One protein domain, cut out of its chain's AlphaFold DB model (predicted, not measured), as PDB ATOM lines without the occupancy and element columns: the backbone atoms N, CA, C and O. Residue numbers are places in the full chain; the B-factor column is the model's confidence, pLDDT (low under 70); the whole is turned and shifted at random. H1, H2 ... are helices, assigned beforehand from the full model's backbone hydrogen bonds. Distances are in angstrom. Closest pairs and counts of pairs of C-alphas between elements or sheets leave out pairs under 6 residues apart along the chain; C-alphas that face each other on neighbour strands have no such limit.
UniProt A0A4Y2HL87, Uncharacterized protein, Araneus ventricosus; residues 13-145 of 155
ATOM      1  N   GLY A  13     212.422 166.087 162.820       88.44
ATOM      2  CA  GLY A  13     211.988 167.484 162.869       88.44
ATOM      3  C   GLY A  13     213.062 168.389 163.475       88.44
ATOM      4  O   GLY A  13     213.402 169.425 162.908       88.44
ATOM      5  N   LYS A  14     213.693 167.966 164.576       85.88
ATOM      6  CA  LYS A  14     214.823 168.692 165.179       85.88
ATOM      7  C   LYS A  14     216.027 168.768 164.248       85.88
ATOM      8  O   LYS A  14     216.677 169.810 164.203       85.88
ATOM      9  N   ILE A  15     216.319 167.702 163.499       86.06
ATOM     10  CA  ILE A  15     217.400 167.706 162.499       86.06
ATOM     11  C   ILE A  15     217.105 168.732 161.398       86.06
ATOM     12  O   ILE A  15     217.994 169.500 161.031       86.06
ATOM     13  N   GLN A  16     215.864 168.789 160.907       86.19
ATOM     14  CA  GLN A  16     215.449 169.783 159.913       86.19
ATOM     15  C   GLN A  16     215.562 171.212 160.454       86.19
ATOM     16  O   GLN A  16     216.183 172.053 159.807       86.19
ATOM     17  N   ASN A  17     215.066 171.480 161.664       83.56
ATOM     18  CA  ASN A  17     215.188 172.800 162.293       83.56
ATOM     19  C   ASN A  17     216.655 173.201 162.499       83.56
ATOM     20  O   ASN A  17     217.039 174.340 162.238       83.56
ATOM     21  N   LEU A  18     217.501 172.255 162.919       85.19
ATOM     22  CA  LEU A  18     218.933 172.492 163.065       85.19
ATOM     23  C   LEU A  18     219.584 172.847 161.723       85.19
ATOM     24  O   LEU A  18     220.390 173.774 161.656       85.19
ATOM     25  N   HIS A  19     219.216 172.138 160.656       85.75
ATOM     26  CA  HIS A  19     219.687 172.434 159.309       85.75
ATOM     27  C   HIS A  19     219.282 173.848 158.865       85.75
ATOM     28  O   HIS A  19     220.138 174.589 158.380       85.75
ATOM     29  N   GLN A  20     218.033 174.263 159.106       84.44
ATOM     30  CA  GLN A  20     217.570 175.622 158.788       84.44
ATOM     31  C   GLN A  20     218.348 176.698 159.556       84.44
ATOM     32  O   GLN A  20     218.819 177.669 158.966       84.44
ATOM     33  N   ILE A  21     218.585 176.494 160.857       83.94
ATOM     34  CA  ILE A  21     219.403 177.410 161.665       83.94
ATOM     35  C   ILE A  21     220.839 177.479 161.129       83.94
ATOM     36  O   ILE A  21     221.418 178.565 161.052       83.94
ATOM     37  N   CYS A  22     221.432 176.343 160.754       87.81
ATOM     38  CA  CYS A  22     222.770 176.315 160.169       87.81
ATOM     39  C   CYS A  22     222.832 177.086 158.845       87.81
ATOM     40  O   CYS A  22     223.771 177.864 158.661       87.81
ATOM     41  N   LEU A  23     221.841 176.928 157.963       86.56
ATOM     42  CA  LEU A  23     221.750 177.676 156.708       86.56
ATOM     43  C   LEU A  23     221.637 179.180 156.952       86.56
ATOM     44  O   LEU A  23     222.439 179.935 156.405       86.56
ATOM     45  N   LEU A  24     220.719 179.613 157.821       85.19
ATOM     46  CA  LEU A  24     220.567 181.023 158.186       85.19
ATOM     47  C   LEU A  24     221.889 181.616 158.695       85.19
ATOM     48  O   LEU A  24     222.302 182.702 158.281       85.19
ATOM     49  N   ASN A  25     222.580 180.889 159.578       87.31
ATOM     50  CA  ASN A  25     223.843 181.351 160.140       87.31
ATOM     51  C   ASN A  25     224.931 181.483 159.071       87.31
ATOM     52  O   ASN A  25     225.589 182.519 158.992       87.31
ATOM     53  N   CYS A  26     225.109 180.452 158.243       89.38
ATOM     54  CA  CYS A  26     226.165 180.428 157.233       89.38
ATOM     55  C   CYS A  26     225.922 181.450 156.115       89.38
ATOM     56  O   CYS A  26     226.870 182.086 155.661       89.38
ATOM     57  N   LEU A  27     224.670 181.615 155.679       87.56
ATOM     58  CA  LEU A  27     224.320 182.496 154.565       87.56
ATOM     59  C   LEU A  27     224.261 183.970 154.973       87.56
ATOM     60  O   LEU A  27     224.628 184.831 154.174       87.56
ATOM     61  N   ILE A  28     223.813 184.266 156.199       88.00
ATOM     62  CA  ILE A  28     223.519 185.638 156.623       88.00
ATOM     63  C   ILE A  28     224.432 186.077 157.771       88.00
ATOM     64  O   ILE A  28     225.251 186.983 157.597       88.00
ATOM     65  N   PHE A  29     224.326 185.439 158.940       86.69
ATOM     66  CA  PHE A  29     224.972 185.940 160.161       86.69
ATOM     67  C   PHE A  29     226.493 185.952 160.087       86.69
ATOM     68  O   PHE A  29     227.098 186.943 160.479       86.69
ATOM     69  N   VAL A  30     227.124 184.897 159.564       90.25
ATOM     70  CA  VAL A  30     228.590 184.833 159.457       90.25
ATOM     71  C   VAL A  30     229.121 186.009 158.636       90.25
ATOM     72  O   VAL A  30     230.098 186.647 159.025       90.25
ATOM     73  N   LYS A  31     228.447 186.358 157.534       88.25
ATOM     74  CA  LYS A  31     228.849 187.487 156.686       88.25
ATOM     75  C   LYS A  31     228.730 188.822 157.418       88.25
ATOM     76  O   LYS A  31     229.635 189.648 157.316       88.25
ATOM     77  N   VAL A  32     227.638 189.039 158.144       86.38
ATOM     78  CA  VAL A  32     227.422 190.278 158.908       86.38
ATOM     79  C   VAL A  32     228.408 190.382 160.068       86.38
ATOM     80  O   VAL A  32     229.056 191.413 160.224       86.38
ATOM     81  N   TRP A  33     228.615 189.287 160.800       88.38
ATOM     82  CA  TRP A  33     229.556 189.202 161.914       88.38
ATOM     83  C   TRP A  33     230.982 189.565 161.497       88.38
ATOM     84  O   TRP A  33     231.625 190.404 162.123       88.38
ATOM     85  N   LEU A  34     231.469 188.999 160.389       90.38
ATOM     86  CA  LEU A  34     232.808 189.303 159.873       90.38
ATOM     87  C   LEU A  34     232.966 190.772 159.439       90.38
ATOM     88  O   LEU A  34     234.086 191.277 159.397       90.38
ATOM     89  N   ASN A  35     231.866 191.471 159.146       87.38
ATOM     90  CA  ASN A  35     231.866 192.889 158.781       87.38
ATOM     91  C   ASN A  35     231.718 193.845 159.979       87.38
ATOM     92  O   ASN A  35     231.917 195.050 159.802       87.38
ATOM     93  N   ALA A  36     231.416 193.342 161.180       87.56
ATOM     94  CA  ALA A  36     231.104 194.125 162.380       87.56
ATOM     95  C   ALA A  36     232.341 194.597 163.178       87.56
ATOM     96  O   ALA A  36     232.271 194.818 164.381       87.56
ATOM     97  N   GLN A  37     233.494 194.764 162.522       89.38
ATOM     98  CA  GLN A  37     234.761 195.112 163.189       89.38
ATOM     99  C   GLN A  37     234.838 196.564 163.678       89.38
ATOM    100  O   GLN A  37     235.699 196.893 164.491       89.38
ATOM    101  N   LYS A  38     234.004 197.454 163.129       89.81
ATOM    102  CA  LYS A  38     234.028 198.889 163.413       89.81
ATOM    103  C   LYS A  38     232.633 199.373 163.754       89.81
ATOM    104  O   LYS A  38     231.718 199.221 162.948       89.81
ATOM    105  N   GLU A  39     232.514 200.042 164.891       86.38
ATOM    106  CA  GLU A  39     231.249 200.606 165.370       86.38
ATOM    107  C   GLU A  39     230.668 201.631 164.387       86.38
ATOM    108  O   GLU A  39     229.474 201.617 164.110       86.38
ATOM    109  N   VAL A  40     231.521 202.449 163.755       91.44
ATOM    110  CA  VAL A  40     231.083 203.436 162.749       91.44
ATOM    111  C   VAL A  40     230.428 202.804 161.519       91.44
ATOM    112  O   VAL A  40     229.617 203.445 160.856       91.44
ATOM    113  N   ASP A  41     230.751 201.544 161.218       91.88
ATOM    114  CA  ASP A  41     230.177 200.803 160.095       91.88
ATOM    115  C   ASP A  41     228.890 200.057 160.482       91.88
ATOM    116  O   ASP A  41     228.205 199.552 159.589       91.88
ATOM    117  N   ALA A  42     228.535 199.999 161.775       89.31
ATOM    118  CA  ALA A  42     227.379 199.246 162.261       89.31
ATOM    119  C   ALA A  42     226.077 199.609 161.524       89.31
ATOM    120  O   ALA A  42     225.466 198.694 160.978       89.31
ATOM    121  N   PRO A  43     225.705 200.893 161.324       90.50
ATOM    122  CA  PRO A  43     224.443 201.212 160.650       90.50
ATOM    123  C   PRO A  43     224.378 200.723 159.197       90.50
ATOM    124  O   PRO A  43     223.326 200.306 158.721       90.50
ATOM    125  N   VAL A  44     225.509 200.754 158.482       90.75
ATOM    126  CA  VAL A  44     225.600 200.248 157.102       90.75
ATOM    127  C   VAL A  44     225.486 198.729 157.090       90.75
ATOM    128  O   VAL A  44     224.778 198.164 156.259       90.75
ATOM    129  N   ASN A  45     226.199 198.069 158.001       90.12
ATOM    130  CA  ASN A  45     226.191 196.618 158.113       90.12
ATOM    131  C   ASN A  45     224.802 196.095 158.512       90.12
ATOM    132  O   ASN A  45     224.364 195.084 157.970       90.12
ATOM    133  N   ASP A  46     224.102 196.800 159.397       87.69
ATOM    134  CA  ASP A  46     222.751 196.461 159.845       87.69
ATOM    135  C   ASP A  46     221.719 196.674 158.733       87.69
ATOM    136  O   ASP A  46     220.833 195.842 158.541       87.69
ATOM    137  N   LEU A  47     221.865 197.735 157.932       87.56
ATOM    138  CA  LEU A  47     221.034 197.925 156.742       87.56
ATOM    139  C   LEU A  47     221.283 196.828 155.691       87.56
ATOM    140  O   LEU A  47     220.345 196.314 155.088       87.56
ATOM    141  N   MET A  48     222.533 196.407 155.506       88.44
ATOM    142  CA  MET A  48     222.863 195.270 154.640       88.44
ATOM    143  C   MET A  48     222.303 193.947 155.197       88.44
ATOM    144  O   MET A  48     221.834 193.096 154.442       88.44
ATOM    145  N   PHE A  49     222.323 193.760 156.520       87.88
ATOM    146  CA  PHE A  49     221.702 192.612 157.180       87.88
ATOM    147  C   PHE A  49     220.188 192.583 156.953       87.88
ATOM    148  O   PHE A  49     219.645 191.528 156.623       87.88
ATOM    149  N   TRP A  50     219.527 193.742 157.048       84.38
ATOM    150  CA  TRP A  50     218.116 193.918 156.694       84.38
ATOM    151  C   TRP A  50     217.825 193.465 155.258       84.38
ATOM    152  O   TRP A  50     216.904 192.681 155.031       84.38
ATOM    153  N   GLU A  51     218.639 193.889 154.291       85.38
ATOM    154  CA  GLU A  51     218.497 193.474 152.891       85.38
ATOM    155  C   GLU A  51     218.630 191.949 152.724       85.38
ATOM    156  O   GLU A  51     217.818 191.331 152.032       85.38
ATOM    157  N   TYR A  52     219.594 191.314 153.401       86.94
ATOM    158  CA  TYR A  52     219.742 189.854 153.362       86.94
ATOM    159  C   TYR A  52     218.566 189.112 153.990       86.94
ATOM    160  O   TYR A  52     218.156 188.077 153.462       86.94
ATOM    161  N   LEU A  53     217.998 189.630 155.079       85.50
ATOM    162  CA  LEU A  53     216.828 189.029 155.712       85.50
ATOM    163  C   LEU A  53     215.576 189.159 154.841       85.50
ATOM    164  O   LEU A  53     214.859 188.174 154.705       85.50
ATOM    165  N   ASN A  54     215.374 190.288 154.156       82.44
ATOM    166  CA  ASN A  54     214.298 190.421 153.163       82.44
ATOM    167  C   ASN A  54     214.456 189.426 152.005       82.44
ATOM    168  O   ASN A  54     213.486 188.845 151.528       82.44
ATOM    169  N   MET A  55     215.688 189.187 151.545       84.94
ATOM    170  CA  MET A  55     215.937 188.164 150.525       84.94
ATOM    171  C   MET A  55     215.668 186.744 151.039       84.94
ATOM    172  O   MET A  55     215.332 185.868 150.237       84.94
ATOM    173  N   TYR A  56     215.851 186.510 152.341       85.31
ATOM    174  CA  TYR A  56     215.639 185.219 152.992       85.31
ATOM    175  C   TYR A  56     214.179 184.967 153.383       85.31
ATOM    176  O   TYR A  56     213.765 183.813 153.425       85.31
ATOM    177  N   GLU A  57     213.386 186.021 153.589       84.25
ATOM    178  CA  GLU A  57     211.958 185.964 153.936       84.25
ATOM    179  C   GLU A  57     211.164 185.031 153.007       84.25
ATOM    180  O   GLU A  57     210.290 184.296 153.455       84.25
ATOM    181  N   LYS A  58     211.524 184.972 151.718       83.25
ATOM    182  CA  LYS A  58     210.897 184.067 150.738       83.25
ATOM    183  C   LYS A  58     211.080 182.570 151.038       83.25
ATOM    184  O   LYS A  58     210.375 181.755 150.450       83.25
ATOM    185  N   TYR A  59     212.059 182.205 151.866       82.69
ATOM    186  CA  TYR A  59     212.344 180.827 152.269       82.69
ATOM    187  C   TYR A  59     211.787 180.513 153.660       82.69
ATOM    188  O   TYR A  59     211.282 179.414 153.865       82.69
ATOM    189  N   ASP A  60     211.884 181.463 154.592       81.56
ATOM    190  CA  ASP A  60     211.393 181.321 155.965       81.56
ATOM    191  C   ASP A  60     210.991 182.701 156.536       81.56
ATOM    192  O   ASP A  60     211.830 183.427 157.094       81.56
ATOM    193  N   PRO A  61     209.721 183.107 156.358       76.50
ATOM    194  CA  PRO A  61     209.261 184.445 156.720       76.50
ATOM    195  C   PRO A  61     209.190 184.659 158.237       76.50
ATOM    196  O   PRO A  61     209.434 185.765 158.721       76.50
ATOM    197  N   GLU A  62     208.902 183.607 159.005       78.00
ATOM    198  CA  GLU A  62     208.765 183.685 160.462       78.00
ATOM    199  C   GLU A  62     210.123 183.951 161.126       78.00
ATOM    200  O   GLU A  62     210.260 184.859 161.955       78.00
ATOM    201  N   VAL A  63     211.161 183.223 160.703       75.88
ATOM    202  CA  VAL A  63     212.523 183.393 161.226       75.88
ATOM    203  C   VAL A  63     213.121 184.740 160.824       75.88
ATOM    204  O   VAL A  63     213.813 185.370 161.636       75.88
ATOM    205  N   ALA A  64     212.843 185.206 159.602       73.06
ATOM    206  CA  ALA A  64     213.253 186.532 159.155       73.06
ATOM    207  C   ALA A  64     212.630 187.616 160.052       73.06
ATOM    208  O   ALA A  64     213.361 188.380 160.685       73.06
ATOM    209  N   LEU A  65     211.303 187.620 160.209       69.31
ATOM    210  CA  LEU A  65     210.576 188.620 160.997       69.31
ATOM    211  C   LEU A  65     210.997 188.646 162.478       69.31
ATOM    212  O   LEU A  65     211.201 189.718 163.057       69.31
ATOM    213  N   PHE A  66     211.183 187.477 163.098       75.44
ATOM    214  CA  PHE A  66     211.623 187.387 164.494       75.44
ATOM    215  C   PHE A  66     213.068 187.865 164.696       75.44
ATOM    216  O   PHE A  66     213.413 188.474 165.712       75.44
ATOM    217  N   THR A  67     213.950 187.600 163.733       73.19
ATOM    218  CA  THR A  67     215.338 188.075 163.794       73.19
ATOM    219  C   THR A  67     215.407 189.593 163.659       73.19
ATOM    220  O   THR A  67     216.166 190.244 164.387       73.19
ATOM    221  N   LEU A  68     214.565 190.141 162.784       67.50
ATOM    222  CA  LEU A  68     214.455 191.561 162.499       67.50
ATOM    223  C   LEU A  68     214.012 192.373 163.709       67.50
ATOM    224  O   LEU A  68     214.716 193.302 164.099       67.50
ATOM    225  N   SER A  69     212.920 191.988 164.370       68.31
ATOM    226  CA  SER A  69     212.362 192.741 165.506       68.31
ATOM    227  C   SER A  69     213.374 193.021 166.631       68.31
ATOM    228  O   SER A  69     213.289 194.045 167.306       68.31
ATOM    229  N   ARG A  70     214.385 192.159 166.791       69.50
ATOM    230  CA  ARG A  70     215.436 192.289 167.811       69.50
ATOM    231  C   ARG A  70     216.565 193.259 167.450       69.50
ATOM    232  O   ARG A  70     217.265 193.702 168.354       69.50
ATOM    233  N   HIS A  71     216.749 193.595 166.172       69.50
ATOM    234  CA  HIS A  71     217.868 194.427 165.698       69.50
ATOM    235  C   HIS A  71     217.452 195.861 165.329       69.50
ATOM    236  O   HIS A  71     218.303 196.734 165.201       69.50
ATOM    237  N   LEU A  72     216.151 196.145 165.202       68.25
ATOM    238  CA  LEU A  72     215.666 197.455 164.744       68.25
ATOM    239  C   LEU A  72     215.718 198.569 165.798       68.25
ATOM    240  O   LEU A  72     215.686 199.742 165.431       68.25
ATOM    241  N   TRP A  73     215.769 198.235 167.094       70.31
ATOM    242  CA  TRP A  73     215.560 199.221 168.165       70.31
ATOM    243  C   TRP A  73     216.637 200.310 168.220       70.31
ATOM    244  O   TRP A  73     216.311 201.459 168.506       70.31
ATOM    245  N   TYR A  74     217.897 199.979 167.920       74.81
ATOM    246  CA  TYR A  74     219.015 200.923 168.017       74.81
ATOM    247  C   TYR A  74     219.421 201.522 166.666       74.81
ATOM    248  O   TYR A  74     220.200 202.471 166.634       74.81
ATOM    249  N   LEU A  75     218.910 201.014 165.540       76.50
ATOM    250  CA  LEU A  75     219.390 201.430 164.219       76.50
ATOM    251  C   LEU A  75     219.113 202.918 163.940       76.50
ATOM    252  O   LEU A  75     219.970 203.622 163.407       76.50
ATOM    253  N   ALA A  76     217.949 203.419 164.365       75.12
ATOM    254  CA  ALA A  76     217.610 204.840 164.261       75.12
ATOM    255  C   ALA A  76     218.508 205.731 165.142       75.12
ATOM    256  O   ALA A  76     218.778 206.885 164.819       75.12
ATOM    257  N   GLU A  77     219.000 205.200 166.258       79.50
ATOM    258  CA  GLU A  77     219.886 205.903 167.185       79.50
ATOM    259  C   GLU A  77     221.331 205.912 166.662       79.50
ATOM    260  O   GLU A  77     221.973 206.960 166.581       79.50
ATOM    261  N   ALA A  78     221.811 204.753 166.214       84.38
ATOM    262  CA  ALA A  78     223.177 204.535 165.765       84.38
ATOM    263  C   ALA A  78     223.478 205.115 164.376       84.38
ATOM    264  O   ALA A  78     224.648 205.268 164.027       84.38
ATOM    265  N   VAL A  79     222.461 205.476 163.581       90.38
ATOM    266  CA  VAL A  79     222.636 205.998 162.213       90.38
ATOM    267  C   VAL A  79     223.631 207.161 162.126       90.38
ATOM    268  O   VAL A  79     224.330 207.298 161.125       90.38
ATOM    269  N   ILE A  80     223.769 207.960 163.186       91.94
ATOM    270  CA  ILE A  80     224.713 209.085 163.242       91.94
ATOM    271  C   ILE A  80     226.176 208.650 163.140       91.94
ATOM    272  O   ILE A  80     226.980 209.369 162.549       91.94
ATOM    273  N   PHE A  81     226.526 207.453 163.620       90.69
ATOM    274  CA  PHE A  81     227.892 206.936 163.526       90.69
ATOM    275  C   PHE A  81     228.324 206.692 162.075       90.69
ATOM    276  O   PHE A  81     229.508 206.781 161.748       90.69
ATOM    277  N   SER A  82     227.358 206.482 161.176       93.38
ATOM    278  CA  SER A  82     227.613 206.275 159.750       93.38
ATOM    279  C   SER A  82     228.206 207.508 159.049       93.38
ATOM    280  O   SER A  82     228.866 207.369 158.016       93.38
ATOM    281  N   LEU A  83     228.092 208.704 159.647       93.31
ATOM    282  CA  LEU A  83     228.792 209.913 159.192       93.31
ATOM    283  C   LEU A  83     230.320 209.724 159.181       93.31
ATOM    284  O   LEU A  83     231.014 210.261 158.314       93.31
ATOM    285  N   PHE A  84     230.840 208.896 160.089       92.56
ATOM    286  CA  PHE A  84     232.267 208.598 160.225       92.56
ATOM    287  C   PHE A  84     232.697 207.335 159.460       92.56
ATOM    288  O   PHE A  84     233.889 207.045 159.354       92.56
ATOM    289  N   SER A  85     231.751 206.590 158.882       93.81
ATOM    290  CA  SER A  85     232.053 205.399 158.091       93.81
ATOM    291  C   SER A  85     232.681 205.758 156.744       93.81
ATOM    292  O   SER A  85     232.271 206.707 156.073       93.81
ATOM    293  N   LYS A  86     233.645 204.949 156.297       94.31
ATOM    294  CA  LYS A  86     234.169 205.002 154.919       94.31
ATOM    295  C   LYS A  86     233.293 204.236 153.919       94.31
ATOM    296  O   LYS A  86     233.502 204.371 152.720       94.31
ATOM    297  N   LYS A  87     232.335 203.429 154.395       93.81
ATOM    298  CA  LYS A  87     231.403 202.658 153.554       93.81
ATOM    299  C   LYS A  87     230.209 203.494 153.074       93.81
ATOM    300  O   LYS A  87     229.507 203.077 152.159       93.81
ATOM    301  N   VAL A  88     229.971 204.658 153.683       95.06
ATOM    302  CA  VAL A  88     228.909 205.599 153.292       95.06
ATOM    303  C   VAL A  88     229.485 206.659 152.364       95.06
ATOM    304  O   VAL A  88     230.508 207.266 152.677       95.06
ATOM    305  N   SER A  89     228.811 206.907 151.242       96.44
ATOM    306  CA  SER A  89     229.195 207.959 150.298       96.44
ATOM    307  C   SER A  89     228.952 209.357 150.869       96.44
ATOM    308  O   SER A  89     228.008 209.574 151.632       96.44
ATOM    309  N   ASP A  90     229.740 210.341 150.438       96.25
ATOM    310  CA  ASP A  90     229.580 211.732 150.888       96.25
ATOM    311  C   ASP A  90     228.194 212.302 150.549       96.25
ATOM    312  O   ASP A  90     227.619 213.068 151.324       96.25
ATOM    313  N   SER A  91     227.603 211.869 149.428       97.19
ATOM    314  CA  SER A  91     226.226 212.220 149.057       97.19
ATOM    315  C   SER A  91     225.205 211.721 150.082       97.19
ATOM    316  O   SER A  91     224.302 212.464 150.464       97.19
ATOM    317  N   GLU A  92     225.346 210.482 150.556       96.06
ATOM    318  CA  GLU A  92     224.442 209.918 151.558       96.06
ATOM    319  C   GLU A  92     224.674 210.558 152.933       96.06
ATOM    320  O   GLU A  92     223.710 210.906 153.612       96.06
ATOM    321  N   LYS A  93     225.931 210.830 153.307       96.00
ATOM    322  CA  LYS A  93     226.260 211.584 154.529       96.00
ATOM    323  C   LYS A  93     225.623 212.968 154.538       96.00
ATOM    324  O   LYS A  93     225.047 213.362 155.548       96.00
ATOM    325  N   LYS A  94     225.661 213.683 153.409       96.44
ATOM    326  CA  LYS A  94     224.994 214.984 153.273       96.44
ATOM    327  C   LYS A  94     223.490 214.873 153.542       96.44
ATOM    328  O   LYS A  94     222.965 215.647 154.331       96.44
ATOM    329  N   LYS A  95     222.817 213.854 152.995       96.44
ATOM    330  CA  LYS A  95     221.385 213.608 153.259       96.44
ATOM    331  C   LYS A  95     221.090 213.263 154.719       96.44
ATOM    332  O   LYS A  95     220.040 213.654 155.233       96.44
ATOM    333  N   ILE A  96     221.987 212.532 155.385       93.56
ATOM    334  CA  ILE A  96     221.879 212.248 156.825       93.56
ATOM    335  C   ILE A  96     221.936 213.563 157.607       93.56
ATOM    336  O   ILE A  96     221.057 213.807 158.429       93.56
ATOM    337  N   VAL A  97     222.903 214.439 157.308       93.06
ATOM    338  CA  VAL A  97     223.020 215.766 157.939       93.06
ATOM    339  C   VAL A  97     221.785 216.625 157.662       93.06
ATOM    340  O   VAL A  97     221.215 217.183 158.597       93.06
ATOM    341  N   ASP A  98     221.309 216.684 156.419       92.56
ATOM    342  CA  ASP A  98     220.104 217.444 156.063       92.56
ATOM    343  C   ASP A  98     218.870 216.946 156.836       92.56
ATOM    344  O   ASP A  98     218.044 217.739 157.291       92.56
ATOM    345  N   SER A  99     218.747 215.629 157.027       91.12
ATOM    346  CA  SER A  99     217.663 215.019 157.810       91.12
ATOM    347  C   SER A  99     217.803 215.321 159.301       91.12
ATOM    348  O   SER A  99     216.820 215.632 159.967       91.12
ATOM    349  N   LEU A 100     219.034 215.314 159.810       89.38
ATOM    350  CA  LEU A 100     219.368 215.614 161.196       89.38
ATOM    351  C   LEU A 100     219.056 217.076 161.567       89.38
ATOM    352  O   LEU A 100     218.493 217.351 162.628       89.38
ATOM    353  N   MET A 101     219.343 218.019 160.665       88.44
ATOM    354  CA  MET A 101     219.094 219.452 160.872       88.44
ATOM    355  C   MET A 101     217.603 219.793 161.020       88.44
ATOM    356  O   MET A 101     217.263 220.762 161.701       88.44
ATOM    357  N   LYS A 102     216.701 218.972 160.465       87.44
ATOM    358  CA  LYS A 102     215.248 219.112 160.676       87.44
ATOM    359  C   LYS A 102     214.851 218.893 162.136       87.44
ATOM    360  O   LYS A 102     213.895 219.506 162.603       87.44
ATOM    361  N   TYR A 103     215.575 218.044 162.864       81.88
ATOM    362  CA  TYR A 103     215.312 217.775 164.279       81.88
ATOM    363  C   TYR A 103     215.944 218.821 165.198       81.88
ATOM    364  O   TYR A 103     215.300 219.222 166.165       81.88
ATOM    365  N   LYS A 104     217.122 219.358 164.849       78.88
ATOM    366  CA  LYS A 104     217.720 220.519 165.537       78.88
ATOM    367  C   LYS A 104     216.752 221.703 165.617       78.88
ATOM    368  O   LYS A 104     216.625 222.339 166.657       78.88
ATOM    369  N   ALA A 105     216.049 221.994 164.522       64.56
ATOM    370  CA  ALA A 105     215.087 223.096 164.466       64.56
ATOM    371  C   ALA A 105     213.873 222.904 165.405       64.56
ATOM    372  O   ALA A 105     213.211 223.881 165.747       64.56
ATOM    373  N   ASN A 106     213.605 221.668 165.843       64.44
ATOM    374  CA  ASN A 106     212.407 221.266 166.587       64.44
ATOM    375  C   ASN A 106     212.727 220.685 167.982       64.44
ATOM    376  O   ASN A 106     211.925 219.958 168.562       64.44
ATOM    377  N   GLU A 107     213.894 221.005 168.545       63.00
ATOM    378  CA  GLU A 107     214.422 220.403 169.782       63.00
ATOM    379  C   GLU A 107     213.476 220.534 170.999       63.00
ATOM    380  O   GLU A 107     213.464 219.678 171.880       63.00
ATOM    381  N   LYS A 108     212.605 221.553 171.016       60.59
ATOM    382  CA  LYS A 108     211.626 221.798 172.094       60.59
ATOM    383  C   LYS A 108     210.383 220.894 172.056       60.59
ATOM    384  O   LYS A 108     209.603 220.931 173.003       60.59
ATOM    385  N   SER A 109     210.163 220.119 170.992       55.69
ATOM    386  CA  SER A 109     208.921 219.354 170.775       55.69
ATOM    387  C   SER A 109     209.116 217.835 170.740       55.69
ATOM    388  O   SER A 109     208.265 217.128 170.208       55.69
ATOM    389  N   ILE A 110     210.236 217.318 171.250       57.81
ATOM    390  CA  ILE A 110     210.577 215.888 171.219       57.81
ATOM    391  C   ILE A 110     210.040 215.224 172.510       57.81
ATOM    392  O   ILE A 110     210.637 215.415 173.569       57.81
ATOM    393  N   PRO A 111     208.900 214.495 172.485       52.31
ATOM    394  CA  PRO A 111     208.344 213.870 173.687       52.31
ATOM    395  C   PRO A 111     209.275 212.777 174.256       52.31
ATOM    396  O   PRO A 111     209.739 211.928 173.507       52.31
ATOM    397  N   PRO A 112     209.522 212.704 175.575       50.12
ATOM    398  CA  PRO A 112     210.701 212.001 176.088       50.12
ATOM    399  C   PRO A 112     210.808 210.481 175.860       50.12
ATOM    400  O   PRO A 112     211.916 209.967 175.961       50.12
ATOM    401  N   LEU A 113     209.736 209.717 175.608       49.78
ATOM    402  CA  LEU A 113     209.767 208.288 175.986       49.78
ATOM    403  C   LEU A 113     208.990 207.285 175.116       49.78
ATOM    404  O   LEU A 113     208.936 206.114 175.480       49.78
ATOM    405  N   LEU A 114     208.436 207.664 173.962       45.03
ATOM    406  CA  LEU A 114     207.747 206.707 173.082       45.03
ATOM    407  C   LEU A 114     208.179 206.901 171.636       45.03
ATOM    408  O   LEU A 114     207.644 207.736 170.911       45.03
ATOM    409  N   TYR A 115     209.154 206.101 171.219       55.69
ATOM    410  CA  TYR A 115     209.593 206.045 169.835       55.69
ATOM    411  C   TYR A 115     209.504 204.604 169.368       55.69
ATOM    412  O   TYR A 115     210.214 203.734 169.870       55.69
ATOM    413  N   GLY A 116     208.556 204.357 168.465       55.19
ATOM    414  CA  GLY A 116     208.394 203.064 167.822       55.19
ATOM    415  C   GLY A 116     209.628 202.702 166.999       55.19
ATOM    416  O   GLY A 116     210.389 203.572 166.573       55.19
ATOM    417  N   PHE A 117     209.811 201.406 166.782       61.72
ATOM    418  CA  PHE A 117     210.824 200.884 165.874       61.72
ATOM    419  C   PHE A 117     210.681 201.543 164.493       61.72
ATOM    420  O   PHE A 117     209.549 201.716 164.027       61.72
ATOM    421  N   PRO A 118     211.789 201.910 163.821       65.75
ATOM    422  CA  PRO A 118     211.707 202.408 162.458       65.75
ATOM    423  C   PRO A 118     211.044 201.342 161.580       65.75
ATOM    424  O   PRO A 118     211.454 200.181 161.575       65.75
ATOM    425  N   VAL A 119     210.003 201.735 160.844       66.31
ATOM    426  CA  VAL A 119     209.391 200.866 159.836       66.31
ATOM    427  C   VAL A 119     210.373 200.776 158.677       66.31
ATOM    428  O   VAL A 119     210.519 201.723 157.901       66.31
ATOM    429  N   LEU A 120     211.080 199.654 158.581       71.25
ATOM    430  CA  LEU A 120     211.972 199.408 157.460       71.25
ATOM    431  C   LEU A 120     211.171 198.882 156.266       71.25
ATOM    432  O   LEU A 120     210.302 198.026 156.405       71.25
ATOM    433  N   ASN A 121     211.476 199.402 155.080       73.25
ATOM    434  CA  ASN A 121     210.992 198.866 153.810       73.25
ATOM    435  C   ASN A 121     212.183 198.363 152.977       73.25
ATOM    436  O   ASN A 121     213.345 198.560 153.340       73.25
ATOM    437  N   GLN A 122     211.907 197.692 151.860       69.75
ATOM    438  CA  GLN A 122     212.944 197.067 151.025       69.75
ATOM    439  C   GLN A 122     213.905 198.069 150.362       69.75
ATOM    440  O   GLN A 122     214.961 197.670 149.883       69.75
ATOM    441  N   THR A 123     213.564 199.360 150.315       78.50
ATOM    442  CA  THR A 123     214.353 200.401 149.635       78.50
ATOM    443  C   THR A 123     214.941 201.429 150.594       78.50
ATOM    444  O   THR A 123     215.457 202.459 150.147       78.50
ATOM    445  N   ILE A 124     214.883 201.154 151.899       86.50
ATOM    446  CA  ILE A 124     215.245 202.133 152.910       86.50
ATOM    447  C   ILE A 124     216.728 202.489 152.838       86.50
ATOM    448  O   ILE A 124     217.603 201.651 152.621       86.50
ATOM    449  N   LYS A 125     217.006 203.780 152.986       90.75
ATOM    450  CA  LYS A 125     218.349 204.355 153.018       90.75
ATOM    451  C   LYS A 125     218.642 204.928 154.396       90.75
ATOM    452  O   LYS A 125     217.728 205.274 155.140       90.75
ATOM    453  N   LEU A 126     219.926 205.068 154.719       91.50
ATOM    454  CA  LEU A 126     220.377 205.485 156.047       91.50
ATOM    455  C   LEU A 126     219.792 206.837 156.455       91.50
ATOM    456  O   LEU A 126     219.293 206.970 157.565       91.50
ATOM    457  N   HIS A 127     219.763 207.825 155.555       91.62
ATOM    458  CA  HIS A 127     219.192 209.140 155.877       91.62
ATOM    459  C   HIS A 127     217.710 209.097 156.291       91.62
ATOM    460  O   HIS A 127     217.253 209.990 156.998       91.62
ATOM    461  N   GLN A 128     216.963 208.064 155.892       89.50
ATOM    462  CA  GLN A 128     215.553 207.889 156.256       89.50
ATOM    463  C   GLN A 128     215.373 207.281 157.655       89.50
ATOM    464  O   GLN A 128     214.266 207.288 158.181       89.50
ATOM    465  N   LEU A 129     216.452 206.766 158.253       87.88
ATOM    466  CA  LEU A 129     216.474 206.211 159.610       87.88
ATOM    467  C   LEU A 129     216.757 207.280 160.669       87.88
ATOM    468  O   LEU A 129     216.669 206.997 161.860       87.88
ATOM    469  N   VAL A 130     217.109 208.499 160.247       88.44
ATOM    470  CA  VAL A 130     217.355 209.619 161.155       88.44
ATOM    471  C   VAL A 130     216.057 209.982 161.863       88.44
ATOM    472  O   VAL A 130     215.073 210.354 161.228       88.44
ATOM    473  N   GLY A 131     216.077 209.891 163.188       84.19
ATOM    474  CA  GLY A 131     214.958 210.224 164.056       84.19
ATOM    475  C   GLY A 131     215.325 211.262 165.119       84.19
ATOM    476  O   GLY A 131     216.468 211.720 165.198       84.19
ATOM    477  N   PRO A 132     214.374 211.618 165.999       79.19
ATOM    478  CA  PRO A 132     214.597 212.627 167.033       79.19
ATOM    479  C   PRO A 132     215.777 212.310 167.966       79.19
ATOM    480  O   PRO A 132     216.560 213.196 168.303       79.19
ATOM    481  N   LYS A 133     215.957 211.034 168.338       80.12
ATOM    482  CA  LYS A 133     217.078 210.595 169.186       80.12
ATOM    483  C   LYS A 133     218.438 210.685 168.494       80.12
ATOM    484  O   LYS A 133     219.444 210.859 169.176       80.12
ATOM    485  N   SER A 134     218.482 210.620 167.162       85.88
ATOM    486  CA  SER A 134     219.722 210.787 166.403       85.88
ATOM    487  C   SER A 134     220.344 212.162 166.688       85.88
ATOM    488  O   SER A 134     221.551 212.256 166.881       85.88
ATOM    489  N   TRP A 135     219.529 213.223 166.801       84.56
ATOM    490  CA  TRP A 135     220.016 214.562 167.169       84.56
ATOM    491  C   TRP A 135     220.628 214.603 168.566       84.56
ATOM    492  O   TRP A 135     221.713 215.155 168.734       84.56
ATOM    493  N   LEU A 136     219.971 213.980 169.546       82.62
ATOM    494  CA  LEU A 136     220.482 213.901 170.913       82.62
ATOM    495  C   LEU A 136     221.843 213.193 170.967       82.62
ATOM    496  O   LEU A 136     222.774 213.692 171.588       82.62
ATOM    497  N   ILE A 137     221.983 212.048 170.297       84.06
ATOM    498  CA  ILE A 137     223.255 211.312 170.281       84.06
ATOM    499  C   ILE A 137     224.326 212.116 169.542       84.06
ATOM    500  O   ILE A 137     225.449 212.228 170.027       84.06
ATOM    501  N   PHE A 138     223.988 212.725 168.403       86.62
ATOM    502  CA  PHE A 138     224.919 213.579 167.672       86.62
ATOM    503  C   PHE A 138     225.411 214.754 168.524       86.62
ATOM    504  O   PHE A 138     226.612 215.010 168.561       86.62
ATOM    505  N   SER A 139     224.516 215.449 169.234       82.38
ATOM    506  CA  SER A 139     224.908 216.568 170.090       82.38
ATOM    507  C   SER A 139     225.797 216.107 171.243       82.38
ATOM    508  O   SER A 139     226.765 216.790 171.551       82.38
ATOM    509  N   LEU A 140     225.556 214.929 171.824       82.62
ATOM    510  CA  LEU A 140     226.436 214.349 172.844       82.62
ATOM    511  C   LEU A 140     227.829 214.019 172.295       82.62
ATOM    512  O   LEU A 140     228.821 214.412 172.902       82.62
ATOM    513  N   VAL A 141     227.909 213.348 171.143       79.31
ATOM    514  CA  VAL A 141     229.187 212.973 170.509       79.31
ATOM    515  C   VAL A 141     229.990 214.217 170.124       79.31
ATOM    516  O   VAL A 141     231.195 214.277 170.331       79.31
ATOM    517  N   VAL A 142     229.323 215.243 169.600       76.38
ATOM    518  CA  VAL A 142     229.987 216.451 169.103       76.38
ATOM    519  C   VAL A 142     230.300 217.461 170.209       76.38
ATOM    520  O   VAL A 142     231.317 218.146 170.129       76.38
ATOM    521  N   ASN A 143     229.473 217.564 171.252       67.88
ATOM    522  CA  ASN A 143     229.734 218.475 172.372       67.88
ATOM    523  C   ASN A 143     230.835 217.965 173.312       67.88
ATOM    524  O   ASN A 143     231.400 218.768 174.050       67.88
ATOM    525  N   GLN A 144     231.156 216.667 173.290       57.50
ATOM    526  CA  GLN A 144     232.327 216.138 174.000       57.50
ATOM    527  C   GLN A 144     233.646 216.574 173.338       57.50
ATOM    528  O   GLN A 144     234.616 216.839 174.043       57.50
ATOM    529  N   ASP A 145     233.640 216.780 172.016       49.38
ATOM    530  CA  ASP A 145     234.783 217.227 171.217       49.38
ATOM    531  C   ASP A 145     234.514 218.606 170.589       49.38
ATOM    532  O   ASP A 145     234.377 218.729 169.367       49.38
TER     533      ASP A 145
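This is residues 13 to 145 of the 155 residues of an uncharacterized protein of Araneus ventricosus (UniProt A0A4Y2HL87). The model is a long body of helices in two parts: at one end H1, H2 and H3 fold back on each other in a zigzag with H2 between the other two, and at the other end H5, H6 and H7 gather round H4, which packs on the first half of H2. Residues 13 to 19 of H1 stick out alone, and a long loop, residues 105 to 125, swings round from H5 to H6. The printed part has 133 residues with seven named helices, H1 to H7 in chain order, and no named strand: all helix. It is only just compact, close to loose, with a radius of gyration of the C-alphas of 16.7 A, and elongated, spanning 55 by 31 by 26 A.

Start at H1, residues 13 to 35, which touches H2, residues 39 to 57, with residues 28 to 35 alone; the closest C-alphas, of Val 32 and Phe 49, are 6.4 A apart. This helical hairpin has a shallow tilt of 34.7 degrees, only just short of steep, opposite ways. H2 and H3, residues 61 to 69, form another at 20 degrees, closest at C-alphas 57 and 64, 5.4 A. H4, residues 75 to 84, touches H2 at a steep tilt of 52 degrees, with C-alphas 40 and 81 at 4.8 A. H5, residues 90 to 104, touches H4 at C-alphas 83 and 93, 5.6 A. H6, residues 126 to 129, touches H5 at C-alphas 96 and 127, 4.2 A. H7, residues 132 to 144, touches H4 the same way at 41 degrees, with C-alphas 77 and 134 at 4.9 A. H1 and H3 are apart. In H3 every O i to N i+4 pair is within hydrogen-bond range; the counts are 17 of 19 in H1, 13 of 15 in H2, 9 of 11 in H5, 8 of 9 in H7 and 1 of 6 in H4, where 4 of 7 O i to N i+3 pairs are, while H6 is too short for an i+4 pair.

Find C-alpha 13 at (211.988, 167.484, 162.869); from there H1 runs 32.5 A, with a kink of 35 degrees near residue 25. H2 runs 26.8 A, with a kink of 27 degrees near residue 46. H3 measures 12.5 A, H4 15.3 A, H5 20.8 A and H6 5.3 A. H7 runs 19.4 A to C-alpha 144 at (232.327, 216.138, 174.000).

The C-alphas farthest apart, of Gly 13 and Ala 105, are 55.7 A apart. The printed part has no cut. The link from H5 to H6 is long, 21 residues; the others are tight. Mean pLDDT of the printed part is 81.6, and 25 residues are under 70, among them 105 to 119.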